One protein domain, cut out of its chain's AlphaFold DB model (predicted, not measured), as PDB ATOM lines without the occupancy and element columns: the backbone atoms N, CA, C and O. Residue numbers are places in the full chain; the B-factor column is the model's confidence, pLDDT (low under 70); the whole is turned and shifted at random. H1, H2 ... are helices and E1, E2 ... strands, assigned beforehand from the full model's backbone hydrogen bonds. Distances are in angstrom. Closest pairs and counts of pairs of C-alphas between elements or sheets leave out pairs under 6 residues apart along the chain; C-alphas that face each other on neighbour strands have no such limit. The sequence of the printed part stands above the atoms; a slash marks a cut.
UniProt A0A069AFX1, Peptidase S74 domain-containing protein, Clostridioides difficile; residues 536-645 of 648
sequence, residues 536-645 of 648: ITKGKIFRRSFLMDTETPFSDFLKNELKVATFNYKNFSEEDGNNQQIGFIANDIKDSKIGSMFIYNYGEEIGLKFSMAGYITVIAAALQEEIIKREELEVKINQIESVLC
ATOM      1  N   ILE A 536     -49.708  20.704  35.904       55.75
ATOM      2  CA  ILE A 536     -48.781  19.963  35.053       55.75
ATOM      3  C   ILE A 536     -49.650  19.220  34.045       55.75
ATOM      4  O   ILE A 536     -50.379  18.302  34.403       55.75
ATOM      5  N   THR A 537     -49.642  19.652  32.786       51.47
ATOM      6  CA  THR A 537     -50.331  18.937  31.702       51.47
ATOM      7  C   THR A 537     -49.297  18.588  30.640       51.47
ATOM      8  O   THR A 537     -48.694  19.484  30.051       51.47
ATOM      9  N   LYS A 538     -49.075  17.289  30.390       49.47
ATOM     10  CA  LYS A 538     -48.168  16.781  29.339       49.47
ATOM     11  C   LYS A 538     -46.726  17.312  29.429       49.47
ATOM     12  O   LYS A 538     -46.157  17.745  28.428       49.47
ATOM     13  N   GLY A 539     -46.136  17.293  30.624       49.56
ATOM     14  CA  GLY A 539     -44.703  17.564  30.806       49.56
ATOM     15  C   GLY A 539     -44.245  19.003  30.533       49.56
ATOM     16  O   GLY A 539     -43.048  19.231  30.401       49.56
ATOM     17  N   LYS A 540     -45.157  19.983  30.454       50.78
ATOM     18  CA  LYS A 540     -44.806  21.413  30.440       50.78
ATOM     19  C   LYS A 540     -45.457  22.131  31.615       50.78
ATOM     20  O   LYS A 540     -46.674  22.093  31.780       50.78
ATOM     21  N   ILE A 541     -44.631  22.795  32.419       50.69
ATOM     22  CA  ILE A 541     -45.067  23.631  33.537       50.69
ATOM     23  C   ILE A 541     -45.480  24.993  32.969       50.69
ATOM     24  O   ILE A 541     -44.639  25.711  32.437       50.69
ATOM     25  N   PHE A 542     -46.746  25.390  33.101       48.09
ATOM     26  CA  PHE A 542     -47.159  26.771  32.823       48.09
ATOM     27  C   PHE A 542     -47.284  27.551  34.138       48.09
ATOM     28  O   PHE A 542     -48.193  27.307  34.930       48.09
ATOM     29  N   ARG A 543     -46.393  28.526  34.372       52.75
ATOM     30  CA  ARG A 543     -46.535  29.543  35.431       52.75
ATOM     31  C   ARG A 543     -46.695  30.918  34.781       52.75
ATOM     32  O   ARG A 543     -45.860  31.314  33.981       52.75
ATOM     33  N   ARG A 544     -47.748  31.671  35.123       44.75
ATOM     34  CA  ARG A 544     -47.965  33.036  34.591       44.75
ATOM     35  C   ARG A 544     -47.248  34.140  35.385       44.75
ATOM     36  O   ARG A 544     -47.196  35.265  34.908       44.75
ATOM     37  N   SER A 545     -46.701  33.838  36.566       44.06
ATOM     38  CA  SER A 545     -46.092  34.830  37.476       44.06
ATOM     39  C   SER A 545     -44.575  34.697  37.677       44.06
ATOM     40  O   SER A 545     -43.972  35.557  38.306       44.06
ATOM     41  N   PHE A 546     -43.937  33.684  37.091       47.00
ATOM     42  CA  PHE A 546     -42.491  33.652  36.865       47.00
ATOM     43  C   PHE A 546     -42.301  33.421  35.371       47.00
ATOM     44  O   PHE A 546     -42.738  32.392  34.864       47.00
ATOM     45  N   LEU A 547     -41.691  34.370  34.660       42.28
ATOM     46  CA  LEU A 547     -41.219  34.168  33.289       42.28
ATOM     47  C   LEU A 547     -40.113  33.100  33.316       42.28
ATOM     48  O   LEU A 547     -38.930  33.417  33.380       42.28
ATOM     49  N   MET A 548     -40.499  31.829  33.340       50.09
ATOM     50  CA  MET A 548     -39.596  30.705  33.147       50.09
ATOM     51  C   MET A 548     -40.105  29.868  31.983       50.09
ATOM     52  O   MET A 548     -41.029  29.075  32.122       50.09
ATOM     53  N   ASP A 549     -39.459  30.050  30.834       51.59
ATOM     54  CA  ASP A 549     -39.403  29.044  29.778       51.59
ATOM     55  C   ASP A 549     -38.397  27.983  30.254       51.59
ATOM     56  O   ASP A 549     -37.176  28.151  30.139       51.59
ATOM     57  N   THR A 550     -38.859  26.937  30.935       52.50
ATOM     58  CA  THR A 550     -37.996  25.835  31.387       52.50
ATOM     59  C   THR A 550     -38.445  24.533  30.757       52.50
ATOM     60  O   THR A 550     -39.448  23.953  31.156       52.50
ATOM     61  N   GLU A 551     -37.658  24.077  29.784       56.22
ATOM     62  CA  GLU A 551     -37.770  22.757  29.158       56.22
ATOM     63  C   GLU A 551     -37.375  21.603  30.104       56.22
ATOM     64  O   GLU A 551     -37.665  20.454  29.787       56.22
ATOM     65  N   THR A 552     -36.746  21.883  31.257       61.56
ATOM     66  CA  THR A 552     -36.267  20.871  32.220       61.56
ATOM     67  C   THR A 552     -37.186  20.778  33.452       61.56
ATOM     68  O   THR A 552     -37.298  21.771  34.178       61.56
ATOM     69  N   PRO A 553     -37.827  19.622  33.705       70.75
ATOM     70  CA  PRO A 553     -38.613  19.354  34.916       70.75
ATOM     71  C   PRO A 553     -37.778  19.410  36.208       70.75
ATOM     72  O   PRO A 553     -36.582  19.105  36.204       70.75
ATOM     73  N   PHE A 554     -38.408  19.743  37.338       80.81
ATOM     74  CA  PHE A 554     -37.762  19.694  38.655       80.81
ATOM     75  C   PHE A 554     -37.324  18.267  39.040       80.81
ATOM     76  O   PHE A 554     -36.322  18.105  39.744       80.81
ATOM     77  N   SER A 555     -38.017  17.229  38.564       79.88
ATOM     78  CA  SER A 555     -37.653  15.833  38.833       79.88
ATOM     79  C   SER A 555     -36.344  15.401  38.167       79.88
ATOM     80  O   SER A 555     -35.556  14.671  38.775       79.88
ATOM     81  N   ASP A 556     -36.040  15.926  36.979       82.50
ATOM     82  CA  ASP A 556     -34.764  15.676  36.303       82.50
ATOM     83  C   ASP A 556     -33.596  16.352  37.032       82.50
ATOM     84  O   ASP A 556     -32.509  15.776  37.111       82.50
ATOM     85  N   PHE A 557     -33.820  17.524  37.636       86.06
ATOM     86  CA  PHE A 557     -32.827  18.169  38.500       86.06
ATOM     87  C   PHE A 557     -32.502  17.312  39.729       86.06
ATOM     88  O   PHE A 557     -31.324  17.085  40.013       86.06
ATOM     89  N   LEU A 558     -33.520  16.781  40.421       86.12
ATOM     90  CA  LEU A 558     -33.293  15.887  41.565       86.12
ATOM     91  C   LEU A 558     -32.538  14.614  41.170       86.12
ATOM     92  O   LEU A 558     -31.736  14.107  41.948       86.12
ATOM     93  N   LYS A 559     -32.798  14.089  39.971       84.62
ATOM     94  CA  LYS A 559     -32.181  12.850  39.495       84.62
ATOM     95  C   LYS A 559     -30.742  13.042  39.015       84.62
ATOM     96  O   LYS A 559     -29.900  12.182  39.266       84.62
ATOM     97  N   ASN A 560     -30.474  14.122  38.281       86.19
ATOM     98  CA  ASN A 560     -29.250  14.258  37.491       86.19
ATOM     99  C   ASN A 560     -28.254  15.271  38.077       86.19
ATOM    100  O   ASN A 560     -27.048  15.112  37.880       86.19
ATOM    101  N   GLU A 561     -28.733  16.297  38.786       87.31
ATOM    102  CA  GLU A 561     -27.914  17.437  39.225       87.31
ATOM    103  C   GLU A 561     -27.756  17.502  40.751       87.31
ATOM    104  O   GLU A 561     -26.639  17.676  41.242       87.31
ATOM    105  N   LEU A 562     -28.833  17.313  41.522       90.06
ATOM    106  CA  LEU A 562     -28.777  17.345  42.985       90.06
ATOM    107  C   LEU A 562     -28.248  16.022  43.553       90.06
ATOM    108  O   LEU A 562     -28.985  15.055  43.740       90.06
ATOM    109  N   LYS A 563     -26.962  15.998  43.902       89.38
ATOM    110  CA  LYS A 563     -26.339  14.849  44.564       89.38
ATOM    111  C   LYS A 563     -26.385  14.995  46.079       89.38
ATOM    112  O   LYS A 563     -25.927  15.994  46.632       89.38
ATOM    113  N   VAL A 564     -26.891  13.961  46.747       88.88
ATOM    114  CA  VAL A 564     -26.789  13.836  48.204       88.88
ATOM    115  C   VAL A 564     -25.394  13.329  48.556       88.88
ATOM    116  O   VAL A 564     -24.921  12.337  48.001       88.88
ATOM    117  N   ALA A 565     -24.743  14.012  49.486       90.25
ATOM    118  CA  ALA A 565     -23.426  13.693  50.002       90.25
ATOM    119  C   ALA A 565     -23.461  13.630  51.531       90.25
ATOM    120  O   ALA A 565     -24.275  14.288  52.186       90.25
ATOM    121  N   THR A 566     -22.538  12.864  52.102       89.25
ATOM    122  CA  THR A 566     -22.189  12.978  53.518       89.25
ATOM    123  C   THR A 566     -20.921  13.809  53.654       89.25
ATOM    124  O   THR A 566     -20.016  13.719  52.822       89.25
ATOM    125  N   PHE A 567     -20.857  14.663  54.670       87.56
ATOM    126  CA  PHE A 567     -19.719  15.556  54.873       87.56
ATOM    127  C   PHE A 567     -19.516  15.895  56.349       87.56
ATOM    128  O   PHE A 567     -20.430  15.779  57.160       87.56
ATOM    129  N   ASN A 568     -18.302  16.349  56.659       84.44
ATOM    130  CA  ASN A 568     -17.883  16.820  57.976       84.44
ATOM    131  C   ASN A 568     -17.530  18.310  57.882       84.44
ATOM    132  O   ASN A 568     -16.893  18.734  56.910       84.44
ATOM    133  N   TYR A 569     -17.874  19.109  58.892       82.81
ATOM    134  CA  TYR A 569     -17.411  20.497  58.956       82.81
ATOM    135  C   TYR A 569     -15.925  20.559  59.341       82.81
ATOM    136  O   TYR A 569     -15.479  19.837  60.231       82.81
ATOM    137  N   LYS A 570     -15.155  21.439  58.680       80.62
ATOM    138  CA  LYS A 570     -13.682  21.512  58.798       80.62
ATOM    139  C   LYS A 570     -13.157  21.956  60.177       80.62
ATOM    140  O   LYS A 570     -12.016  21.649  60.487       80.62
ATOM    141  N   ASN A 571     -13.975  22.632  60.992       74.62
ATOM    142  CA  ASN A 571     -13.588  23.203  62.295       74.62
ATOM    143  C   ASN A 571     -14.446  22.657  63.452       74.62
ATOM    144  O   ASN A 571     -14.881  23.407  64.320       74.62
ATOM    145  N   PHE A 572     -14.752  21.362  63.424       73.56
ATOM    146  CA  PHE A 572     -15.510  20.692  64.478       73.56
ATOM    147  C   PHE A 572     -14.535  20.023  65.458       73.56
ATOM    148  O   PHE A 572     -13.656  19.281  65.016       73.56
ATOM    149  N   SER A 573     -14.656  20.293  66.760       69.62
ATOM    150  CA  SER A 573     -13.855  19.612  67.786       69.62
ATOM    151  C   SER A 573     -14.426  18.218  68.064       69.62
ATOM    152  O   SER A 573     -15.633  18.014  67.991       69.62
ATOM    153  N   GLU A 574     -13.586  17.241  68.418       65.50
ATOM    154  CA  GLU A 574     -14.066  15.892  68.788       65.50
ATOM    155  C   GLU A 574     -14.971  15.901  70.039       65.50
ATOM    156  O   GLU A 574     -15.769  14.987  70.232       65.50
ATOM    157  N   GLU A 575     -14.907  16.963  70.851       68.38
ATOM    158  CA  GLU A 575     -15.753  17.168  72.034       68.38
ATOM    159  C   GLU A 575     -17.200  17.583  71.692       68.38
ATOM    160  O   GLU A 575     -18.097  17.380  72.507       68.38
ATOM    161  N   ASP A 576     -17.456  18.107  70.484       63.28
ATOM    162  CA  ASP A 576     -18.773  18.611  70.057       63.28
ATOM    163  C   ASP A 576     -19.735  17.487  69.572       63.28
ATOM    164  O   ASP A 576     -20.890  17.760  69.230       63.28
ATOM    165  N   GLY A 577     -19.299  16.217  69.535       70.12
ATOM    166  CA  GLY A 577     -20.129  15.051  69.178       70.12
ATOM    167  C   GLY A 577     -19.990  14.552  67.727       70.12
ATOM    168  O   GLY A 577     -18.900  14.531  67.163       70.12
ATOM    169  N   ASN A 578     -21.080  14.069  67.105       71.62
ATOM    170  CA  ASN A 578     -21.027  13.512  65.742       71.62
ATOM    171  C   ASN A 578     -21.031  14.621  64.669       71.62
ATOM    172  O   ASN A 578     -22.053  15.264  64.431       71.62
ATOM    173  N   ASN A 579     -19.900  14.804  63.983       78.81
ATOM    174  CA  ASN A 579     -19.735  15.781  62.899       78.81
ATOM    175  C   ASN A 579     -20.257  15.293  61.532       78.81
ATOM    176  O   ASN A 579     -20.281  16.072  60.583       78.81
ATOM    177  N   GLN A 580     -20.656  14.024  61.397       83.38
ATOM    178  CA  GLN A 580     -21.093  13.486  60.110       83.38
ATOM    179  C   GLN A 580     -22.512  13.954  59.776       83.38
ATOM    180  O   GLN A 580     -23.486  13.534  60.395       83.38
ATOM    181  N   GLN A 581     -22.615  14.811  58.763       84.25
ATOM    182  CA  GLN A 581     -23.872  15.344  58.248       84.25
ATOM    183  C   GLN A 581     -24.247  14.680  56.921       84.25
ATOM    184  O   GLN A 581     -23.384  14.181  56.197       84.25
ATOM    185  N   ILE A 582     -25.538  14.713  56.589       86.88
ATOM    186  CA  ILE A 582     -26.069  14.351  55.271       86.88
ATOM    187  C   ILE A 582     -26.741  15.575  54.647       86.88
ATOM    188  O   ILE A 582     -27.509  16.277  55.300       86.88
ATOM    189  N   GLY A 583     -26.445  15.850  53.382       88.75
ATOM    190  CA  GLY A 583     -26.988  17.008  52.677       88.75
ATOM    191  C   GLY A 583     -26.481  17.074  51.245       88.75
ATOM    192  O   GLY A 583     -26.261  16.044  50.622       88.75
ATOM    193  N   PHE A 584     -26.281  18.276  50.716       91.88
ATOM    194  CA  PHE A 584     -25.716  18.496  49.384       91.88
ATOM    195  C   PHE A 584     -24.632  19.573  49.444       91.88
ATOM    196  O   PHE A 584     -24.569  20.364  50.388       91.88
ATOM    197  N   ILE A 585     -23.790  19.626  48.417       93.06
ATOM    198  CA  ILE A 585     -22.759  20.653  48.284       93.06
ATOM    199  C   ILE A 585     -23.293  21.760  47.376       93.06
ATOM    200  O   ILE A 585     -23.537  21.546  46.193       93.06
ATOM    201  N   ALA A 586     -23.481  22.965  47.924       92.00
ATOM    202  CA  ALA A 586     -24.053  24.086  47.173       92.00
ATOM    203  C   ALA A 586     -23.235  24.436  45.916       92.00
ATOM    204  O   ALA A 586     -23.803  24.793  44.889       92.00
ATOM    205  N   ASN A 587     -21.907  24.284  45.963       92.94
ATOM    206  CA  ASN A 587     -21.034  24.527  44.814       92.94
ATOM    207  C   ASN A 587     -21.377  23.670  43.586       92.94
ATOM    208  O   ASN A 587     -21.154  24.143  42.477       92.94
ATOM    209  N   ASP A 588     -21.929  22.469  43.777       92.12
ATOM    210  CA  ASP A 588     -22.178  21.516  42.688       92.12
ATOM    211  C   ASP A 588     -23.393  21.903  41.836       92.12
ATOM    212  O   ASP A 588     -23.498  21.503  40.680       92.12
ATOM    213  N   ILE A 589     -24.308  22.698  42.398       90.94
ATOM    214  CA  ILE A 589     -25.589  23.053  41.772       90.94
ATOM    215  C   ILE A 589     -25.820  24.567  41.668       90.94
ATOM    216  O   ILE A 589     -26.809  24.990  41.079       90.94
ATOM    217  N   LYS A 590     -24.927  25.412  42.201       88.56
ATOM    218  CA  LYS A 590     -25.107  26.879  42.219       88.56
ATOM    219  C   LYS A 590     -25.319  27.498  40.829       88.56
ATOM    220  O   LYS A 590     -26.064  28.463  40.710       88.56
ATOM    221  N   ASP A 591     -24.677  26.937  39.803       85.81
ATOM    222  CA  ASP A 591     -24.700  27.451  38.425       85.81
ATOM    223  C   ASP A 591     -25.802  26.781  37.585       85.81
ATOM    224  O   ASP A 591     -25.995  27.095  36.411       85.81
ATOM    225  N   SER A 592     -26.542  25.850  38.190       86.31
ATOM    226  CA  SER A 592     -27.660  25.169  37.558       86.31
ATOM    227  C   SER A 592     -28.909  26.050  37.554       86.31
ATOM    228  O   SER A 592     -29.130  26.886  38.439       86.31
ATOM    229  N   LYS A 593     -29.760  25.872  36.537       81.62
ATOM    230  CA  LYS A 593     -30.957  26.707  36.345       81.62
ATOM    231  C   LYS A 593     -31.932  26.599  37.520       81.62
ATOM    232  O   LYS A 593     -32.560  27.592  37.868       81.62
ATOM    233  N   ILE A 594     -32.037  25.417  38.134       83.50
ATOM    234  CA  ILE A 594     -32.881  25.187  39.314       83.50
ATOM    235  C   ILE A 594     -32.097  25.448  40.609       83.50
ATOM    236  O   ILE A 594     -32.643  26.048  41.532       83.50
ATOM    237  N   GLY A 595     -30.812  25.081  40.685       85.50
ATOM    238  CA  GLY A 595     -29.999  25.321  41.884       85.50
ATOM    239  C   GLY A 595     -29.819  26.807  42.225       85.50
ATOM    240  O   GLY A 595     -29.940  27.202  43.387       85.50
ATOM    241  N   SER A 596     -29.657  27.661  41.212       85.94
ATOM    242  CA  SER A 596     -29.601  29.124  41.372       85.94
ATOM    243  C   SER A 596     -30.892  29.746  41.927       85.94
ATOM    244  O   SER A 596     -30.866  30.879  42.403       85.94
ATOM    245  N   MET A 597     -32.018  29.019  41.940       82.75
ATOM    246  CA  MET A 597     -33.273  29.508  42.526       82.75
ATOM    247  C   MET A 597     -33.240  29.554  44.056       82.75
ATOM    248  O   MET A 597     -34.058  30.244  44.667       82.75
ATOM    249  N   PHE A 598     -32.345  28.795  44.692       87.81
ATOM    250  CA  PHE A 598     -32.290  28.707  46.148       87.81
ATOM    251  C   PHE A 598     -30.883  28.823  46.734       87.81
ATOM    252  O   PHE A 598     -30.757  28.788  47.956       87.81
ATOM    253  N   ILE A 599     -29.843  29.013  45.917       90.19
ATOM    254  CA  ILE A 599     -28.467  29.245  46.377       90.19
ATOM    255  C   ILE A 599     -28.092  30.721  46.238       90.19
ATOM    256  O   ILE A 599     -28.328  31.347  45.210       90.19
ATOM    257  N   TYR A 600     -27.453  31.255  47.277       87.75
ATOM    258  CA  TYR A 600     -27.026  32.644  47.399       87.75
ATOM    259  C   TYR A 600     -25.522  32.705  47.676       87.75
ATOM    260  O   TYR A 600     -25.009  31.990  48.540       87.75
ATOM    261  N   ASN A 601     -24.813  33.573  46.956       86.81
ATOM    262  CA  ASN A 601     -23.371  33.766  47.099       86.81
ATOM    263  C   ASN A 601     -23.070  35.072  47.850       86.81
ATOM    264  O   ASN A 601     -23.425  36.144  47.367       86.81
ATOM    265  N   TYR A 602     -22.397  34.974  49.001       83.88
ATOM    266  CA  TYR A 602     -22.029  36.118  49.845       83.88
ATOM    267  C   TYR A 602     -20.533  36.485  49.769       83.88
ATOM    268  O   TYR A 602     -20.044  37.235  50.611       83.88
ATOM    269  N   GLY A 603     -19.806  35.987  48.762       82.00
ATOM    270  CA  GLY A 603     -18.371  36.241  48.577       82.00
ATOM    271  C   GLY A 603     -17.472  35.191  49.238       82.00
ATOM    272  O   GLY A 603     -17.956  34.263  49.886       82.00
ATOM    273  N   GLU A 604     -16.153  35.315  49.055       78.88
ATOM    274  CA  GLU A 604     -15.180  34.280  49.450       78.88
ATOM    275  C   GLU A 604     -15.091  34.049  50.966       78.88
ATOM    276  O   GLU A 604     -14.963  32.904  51.392       78.88
ATOM    277  N   GLU A 605     -15.207  35.101  51.786       76.00
ATOM    278  CA  GLU A 605     -15.095  34.985  53.250       76.00
ATOM    279  C   GLU A 605     -16.330  34.350  53.910       76.00
ATOM    280  O   GLU A 605     -16.203  33.628  54.896       76.00
ATOM    281  N   ILE A 606     -17.531  34.610  53.376       77.38
ATOM    282  CA  ILE A 606     -18.809  34.162  53.965       77.38
ATOM    283  C   ILE A 606     -19.315  32.865  53.307       77.38
ATOM    284  O   ILE A 606     -20.014  32.075  53.945       77.38
ATOM    285  N   GLY A 607     -18.962  32.627  52.041       84.38
ATOM    286  CA  GLY A 607     -19.303  31.421  51.289       84.38
ATOM    287  C   GLY A 607     -20.727  31.385  50.716       84.38
ATOM    288  O   GLY A 607     -21.488  32.356  50.753       84.38
ATOM    289  N   LEU A 608     -21.082  30.231  50.141       89.25
ATOM    290  CA  LEU A 608     -22.416  29.962  49.595       89.25
ATOM    291  C   LEU A 608     -23.377  29.545  50.710       89.25
ATOM    292  O   LEU A 608     -23.036  28.725  51.559       89.25
ATOM    293  N   LYS A 609     -24.607  30.056  50.665       86.00
ATOM    294  CA  LYS A 609     -25.700  29.664  51.565       86.00
ATOM    295  C   LYS A 609     -26.921  29.293  50.734       86.00
ATOM    296  O   LYS A 609     -27.101  29.821  49.641       86.00
ATOM    297  N   PHE A 610     -27.770  28.405  51.236       87.56
ATOM    298  CA  PHE A 610     -29.000  28.025  50.543       87.56
ATOM    299  C   PHE A 610     -30.240  28.406  51.355       87.56
ATOM    300  O   PHE A 610     -30.213  28.429  52.584       87.56
ATOM    301  N   SER A 611     -31.337  28.715  50.665       85.25
ATOM    302  CA  SER A 611     -32.648  28.930  51.272       85.25
ATOM    303  C   SER A 611     -33.333  27.589  51.484       85.25
ATOM    304  O   SER A 611     -33.652  26.893  50.519       85.25
ATOM    305  N   MET A 612     -33.614  27.251  52.744       82.25
ATOM    306  CA  MET A 612     -34.348  26.030  53.084       82.25
ATOM    307  C   MET A 612     -35.753  26.021  52.463       82.25
ATOM    308  O   MET A 612     -36.180  25.010  51.916       82.25
ATOM    309  N   ALA A 613     -36.453  27.162  52.463       78.25
ATOM    310  CA  ALA A 613     -37.768  27.281  51.831       78.25
ATOM    311  C   ALA A 613     -37.699  27.071  50.307       78.25
ATOM    312  O   ALA A 613     -38.554  26.394  49.730       78.25
ATOM    313  N   GLY A 614     -36.661  27.610  49.657       83.12
ATOM    314  CA  GLY A 614     -36.412  27.390  48.232       83.12
ATOM    315  C   GLY A 614     -36.110  25.922  47.920       83.12
ATOM    316  O   GLY A 614     -36.722  25.350  47.020       83.12
ATOM    317  N   TYR A 615     -35.249  25.289  48.720       87.00
ATOM    318  CA  TYR A 615     -34.911  23.869  48.606       87.00
ATOM    319  C   TYR A 615     -36.139  22.953  48.760       87.00
ATOM    320  O   TYR A 615     -36.385  22.099  47.910       87.00
ATOM    321  N   ILE A 616     -36.967  23.178  49.790       84.75
ATOM    322  CA  ILE A 616     -38.222  22.434  50.004       84.75
ATOM    323  C   ILE A 616     -39.169  22.607  48.811       84.75
ATOM    324  O   ILE A 616     -39.779  21.639  48.365       84.75
ATOM    325  N   THR A 617     -39.273  23.823  48.267       81.38
ATOM    326  CA  THR A 617     -40.131  24.108  47.107       81.38
ATOM    327  C   THR A 617     -39.698  23.312  45.876       81.38
ATOM    328  O   THR A 617     -40.546  22.758  45.179       81.38
ATOM    329  N   VAL A 618     -38.388  23.231  45.621       84.50
ATOM    330  CA  VAL A 618     -37.817  22.445  44.515       84.50
ATOM    331  C   VAL A 618     -38.145  20.960  44.672       84.50
ATOM    332  O   VAL A 618     -38.635  20.346  43.725       84.50
ATOM    333  N   ILE A 619     -37.949  20.394  45.868       87.06
ATOM    334  CA  ILE A 619     -38.266  18.982  46.132       87.06
ATOM    335  C   ILE A 619     -39.764  18.708  45.987       87.06
ATOM    336  O   ILE A 619     -40.148  17.732  45.348       87.06
ATOM    337  N   ALA A 620     -40.615  19.561  46.559       82.31
ATOM    338  CA  ALA A 620     -42.064  19.386  46.501       82.31
ATOM    339  C   ALA A 620     -42.588  19.442  45.057       82.31
ATOM    340  O   ALA A 620     -43.427  18.626  44.678       82.31
ATOM    341  N   ALA A 621     -42.060  20.361  44.240       80.25
ATOM    342  CA  ALA A 621     -42.402  20.453  42.823       80.25
ATOM    343  C   ALA A 621     -41.982  19.191  42.054       80.25
ATOM    344  O   ALA A 621     -42.793  18.620  41.329       80.25
ATOM    345  N   ALA A 622     -40.753  18.715  42.265       83.88
ATOM    346  CA  ALA A 622     -40.256  17.488  41.650       83.88
ATOM    347  C   ALA A 622     -41.069  16.244  42.048       83.88
ATOM    348  O   ALA A 622     -41.352  15.388  41.213       83.88
ATOM    349  N   LEU A 623     -41.469  16.139  43.318       84.75
ATOM    350  CA  LEU A 623     -42.305  15.037  43.794       84.75
ATOM    351  C   LEU A 623     -43.683  15.059  43.124       84.75
ATOM    352  O   LEU A 623     -44.179  14.015  42.705       84.75
ATOM    353  N   GLN A 624     -44.288  16.240  43.001       78.88
ATOM    354  CA  GLN A 624     -45.573  16.394  42.327       78.88
ATOM    355  C   GLN A 624     -45.486  15.998  40.845       78.88
ATOM    356  O   GLN A 624     -46.388  15.332  40.338       78.88
ATOM    357  N   GLU A 625     -44.395  16.354  40.163       78.44
ATOM    358  CA  GLU A 625     -44.128  15.918  38.787       78.44
ATOM    359  C   GLU A 625     -44.043  14.392  38.662       78.44
ATOM    360  O   GLU A 625     -44.666  13.820  37.766       78.44
ATOM    361  N   GLU A 626     -43.325  13.718  39.564       82.69
ATOM    362  CA  GLU A 626     -43.199  12.256  39.531       82.69
ATOM    363  C   GLU A 626     -44.506  11.535  39.886       82.69
ATOM    364  O   GLU A 626     -44.816  10.521  39.261       82.69
ATOM    365  N   ILE A 627     -45.306  12.053  40.827       81.69
ATOM    366  CA  ILE A 627     -46.631  11.489  41.148       81.69
ATOM    367  C   ILE A 627     -47.531  11.532  39.915       81.69
ATOM    368  O   ILE A 627     -48.069  10.503  39.520       81.69
ATOM    369  N   ILE A 628     -47.634  12.690  39.261       77.06
ATOM    370  CA  ILE A 628     -48.478  12.852  38.071       77.06
ATOM    371  C   ILE A 628     -47.998  11.938  36.945       77.06
ATOM    372  O   ILE A 628     -48.792  11.250  36.309       77.06
ATOM    373  N   LYS A 629     -46.683  11.877  36.716       79.19
ATOM    374  CA  LYS A 629     -46.092  10.985  35.715       79.19
ATOM    375  C   LYS A 629     -46.391   9.515  36.011       79.19
ATOM    376  O   LYS A 629     -46.641   8.748  35.081       79.19
ATOM    377  N   ARG A 630     -46.378   9.112  37.284       82.31
ATOM    378  CA  ARG A 630     -46.729   7.757  37.715       82.31
ATOM    379  C   ARG A 630     -48.215   7.467  37.519       82.31
ATOM    380  O   ARG A 630     -48.527   6.429  36.950       82.31
ATOM    381  N   GLU A 631     -49.106   8.372  37.910       82.44
ATOM    382  CA  GLU A 631     -50.554   8.238  37.691       82.44
ATOM    383  C   GLU A 631     -50.882   8.129  36.191       82.44
ATOM    384  O   GLU A 631     -51.650   7.260  35.777       82.44
ATOM    385  N   GLU A 632     -50.241   8.941  35.342       80.75
ATOM    386  CA  GLU A 632     -50.372   8.843  33.882       80.75
ATOM    387  C   GLU A 632     -49.902   7.481  33.340       80.75
ATOM    388  O   GLU A 632     -50.483   6.958  32.383       80.75
ATOM    389  N   LEU A 633     -48.840   6.907  33.913       82.94
ATOM    390  CA  LEU A 633     -48.351   5.576  33.552       82.94
ATOM    391  C   LEU A 633     -49.291   4.471  34.044       82.94
ATOM    392  O   LEU A 633     -49.570   3.558  33.273       82.94
ATOM    393  N   GLU A 634     -49.815   4.564  35.265       84.62
ATOM    394  CA  GLU A 634     -50.790   3.616  35.824       84.62
ATOM    395  C   GLU A 634     -52.078   3.592  34.991       84.62
ATOM    396  O   GLU A 634     -52.565   2.518  34.645       84.62
ATOM    397  N   VAL A 635     -52.577   4.753  34.546       84.19
ATOM    398  CA  VAL A 635     -53.717   4.825  33.614       84.19
ATOM    399  C   VAL A 635     -53.404   4.120  32.291       84.19
ATOM    400  O   VAL A 635     -54.233   3.357  31.795       84.19
ATOM    401  N   LYS A 636     -52.215   4.342  31.715       84.00
ATOM    402  CA  LYS A 636     -51.799   3.673  30.467       84.00
ATOM    403  C   LYS A 636     -51.647   2.162  30.646       84.00
ATOM    404  O   LYS A 636     -52.035   1.417  29.752       84.00
ATOM    405  N   ILE A 637     -51.104   1.711  31.777       85.94
ATOM    406  CA  ILE A 637     -50.974   0.287  32.111       85.94
ATOM    407  C   ILE A 637     -52.360  -0.345  32.246       85.94
ATOM    408  O   ILE A 637     -52.625  -1.325  31.563       85.94
ATOM    409  N   ASN A 638     -53.272   0.264  33.009       84.25
ATOM    410  CA  ASN A 638     -54.643  -0.230  33.173       84.25
ATOM    411  C   ASN A 638     -55.392  -0.316  31.830       84.25
ATOM    412  O   ASN A 638     -56.140  -1.261  31.588       84.25
ATOM    413  N   GLN A 639     -55.174   0.648  30.925       84.00
ATOM    414  CA  GLN A 639     -55.713   0.589  29.561       84.00
ATOM    415  C   GLN A 639     -55.147  -0.605  28.780       84.00
ATOM    416  O   GLN A 639     -55.911  -1.333  28.151       84.00
ATOM    417  N   ILE A 640     -53.835  -0.846  28.850       83.38
ATOM    418  CA  ILE A 640     -53.194  -2.002  28.206       83.38
ATOM    419  C   ILE A 640     -53.711  -3.324  28.799       83.38
ATOM    420  O   ILE A 640     -54.032  -4.239  28.043       83.38
ATOM    421  N   GLU A 641     -53.839  -3.421  30.123       81.94
ATOM    422  CA  GLU A 641     -54.365  -4.604  30.817       81.94
ATOM    423  C   GLU A 641     -55.821  -4.893  30.437       81.94
ATOM    424  O   GLU A 641     -56.153  -6.040  30.147       81.94
ATOM    425  N   SER A 642     -56.675  -3.866  30.345       78.69
ATOM    426  CA  SER A 642     -58.073  -4.038  29.917       78.69
ATOM    427  C   SER A 642     -58.189  -4.604  28.497       78.69
ATOM    428  O   SER A 642     -58.961  -5.531  28.264       78.69
ATOM    429  N   VAL A 643     -57.351  -4.129  27.569       79.62
ATOM    430  CA  VAL A 643     -57.309  -4.622  26.183       79.62
ATOM    431  C   VAL A 643     -56.783  -6.061  26.113       79.62
ATOM    432  O   VAL A 643     -57.226  -6.836  25.269       79.62
ATOM    433  N   LEU A 644     -55.858  -6.446  26.997       72.69
ATOM    434  CA  LEU A 644     -55.344  -7.817  27.079       72.69
ATOM    435  C   LEU A 644     -56.356  -8.790  27.709       72.69
ATOM    436  O   LEU A 644     -56.427  -9.938  27.277       72.69
ATOM    437  N   CYS A 645     -57.147  -8.350  28.694       67.12
ATOM    438  CA  CYS A 645     -58.167  -9.175  29.353       67.12
ATOM    439  C   CYS A 645     -59.429  -9.403  28.506       67.12
ATOM    440  O   CYS A 645     -60.075 -10.431  28.672       67.12
TER     441      CYS A 645
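What this domain is: This is residues 536 to 645 of the 648 residues of the protein "Peptidase S74 domain-containing protein" of Clostridioides difficile (UniProt A0A069AFX1). Two small strand hairpins, E1 with E2 and E3 with E4, fork apart at one end of a loose model, and one long helix, H3, runs away from the second hairpin toward the other end, where its residues 633 to 645 stick out. The short helix H1 packs across H3 at residues 618 to 626, and residues 536 to 553 form a long loop with no named element. The printed part has 110 residues with three named helices and four named strands, in the order H1, E1, E2, H2, E3, E4, H3; the class is mixed, helices and strands, and both two-stranded sheets, E1 - E2 and E3 - E4, are antiparallel. The whole is only just loose, close to extended, with a radius of gyration of the C-alphas of 19.2 A, and its flat outline spans 65 by 35 by 19 A.

Where its parts are: E1, residues 565 to 568, is 10.2 A long and begins at C-alpha 565 (-23.426, 13.693, 50.002). E2, residues 580 to 583, is 10.1 A long. E3, residues 599 to 601, and E4, residues 608 to 610, are 6.9 A long each. H3, residues 612 to 645, measures 48.7 A, from C-alpha 612 (-34.348, 26.030, 53.084) to C-alpha 645 (-58.167, -9.175, 29.353). H1, residues 554 to 560, is 10.2 A long, and H2, residues 586 to 589, is 5.7 A long.

How they stand to each other: E1 and E2 form an antiparallel hairpin at 142 degrees, with N 565 and O 583 within hydrogen-bond range at 2.8 A. E3 and E4 form the other antiparallel hairpin, at 151 degrees, with N 600 and O 609 at 2.8 A. E1 and E2 are apart from E3 and E4. The closest C-alphas of H2 and E4 are those of Ala 586 and Leu 608, 6.6 A apart. H1 and H3 touch and stand about perpendicular, at 89 degrees; their closest C-alphas are those of Ser 555 and Ala 622, 4.2 A apart. H2 and H3 are apart. In H1 and H3 every O i to N i+4 pair is within hydrogen-bond range; H2, with 4 residues, is too short for such a pair.

The domain as a whole: The two C-alphas farthest apart are those of Glu 605 and Cys 645, 66.2 A. The printed part has no cut. The link from E1 to E2, 11 residues, is long, and its residues 572 to 577 stand free, as do residues 543 to 548. The mean pLDDT of the printed part is 77.8; residues 536 to 552, 573 to 576 and 645 are under 70.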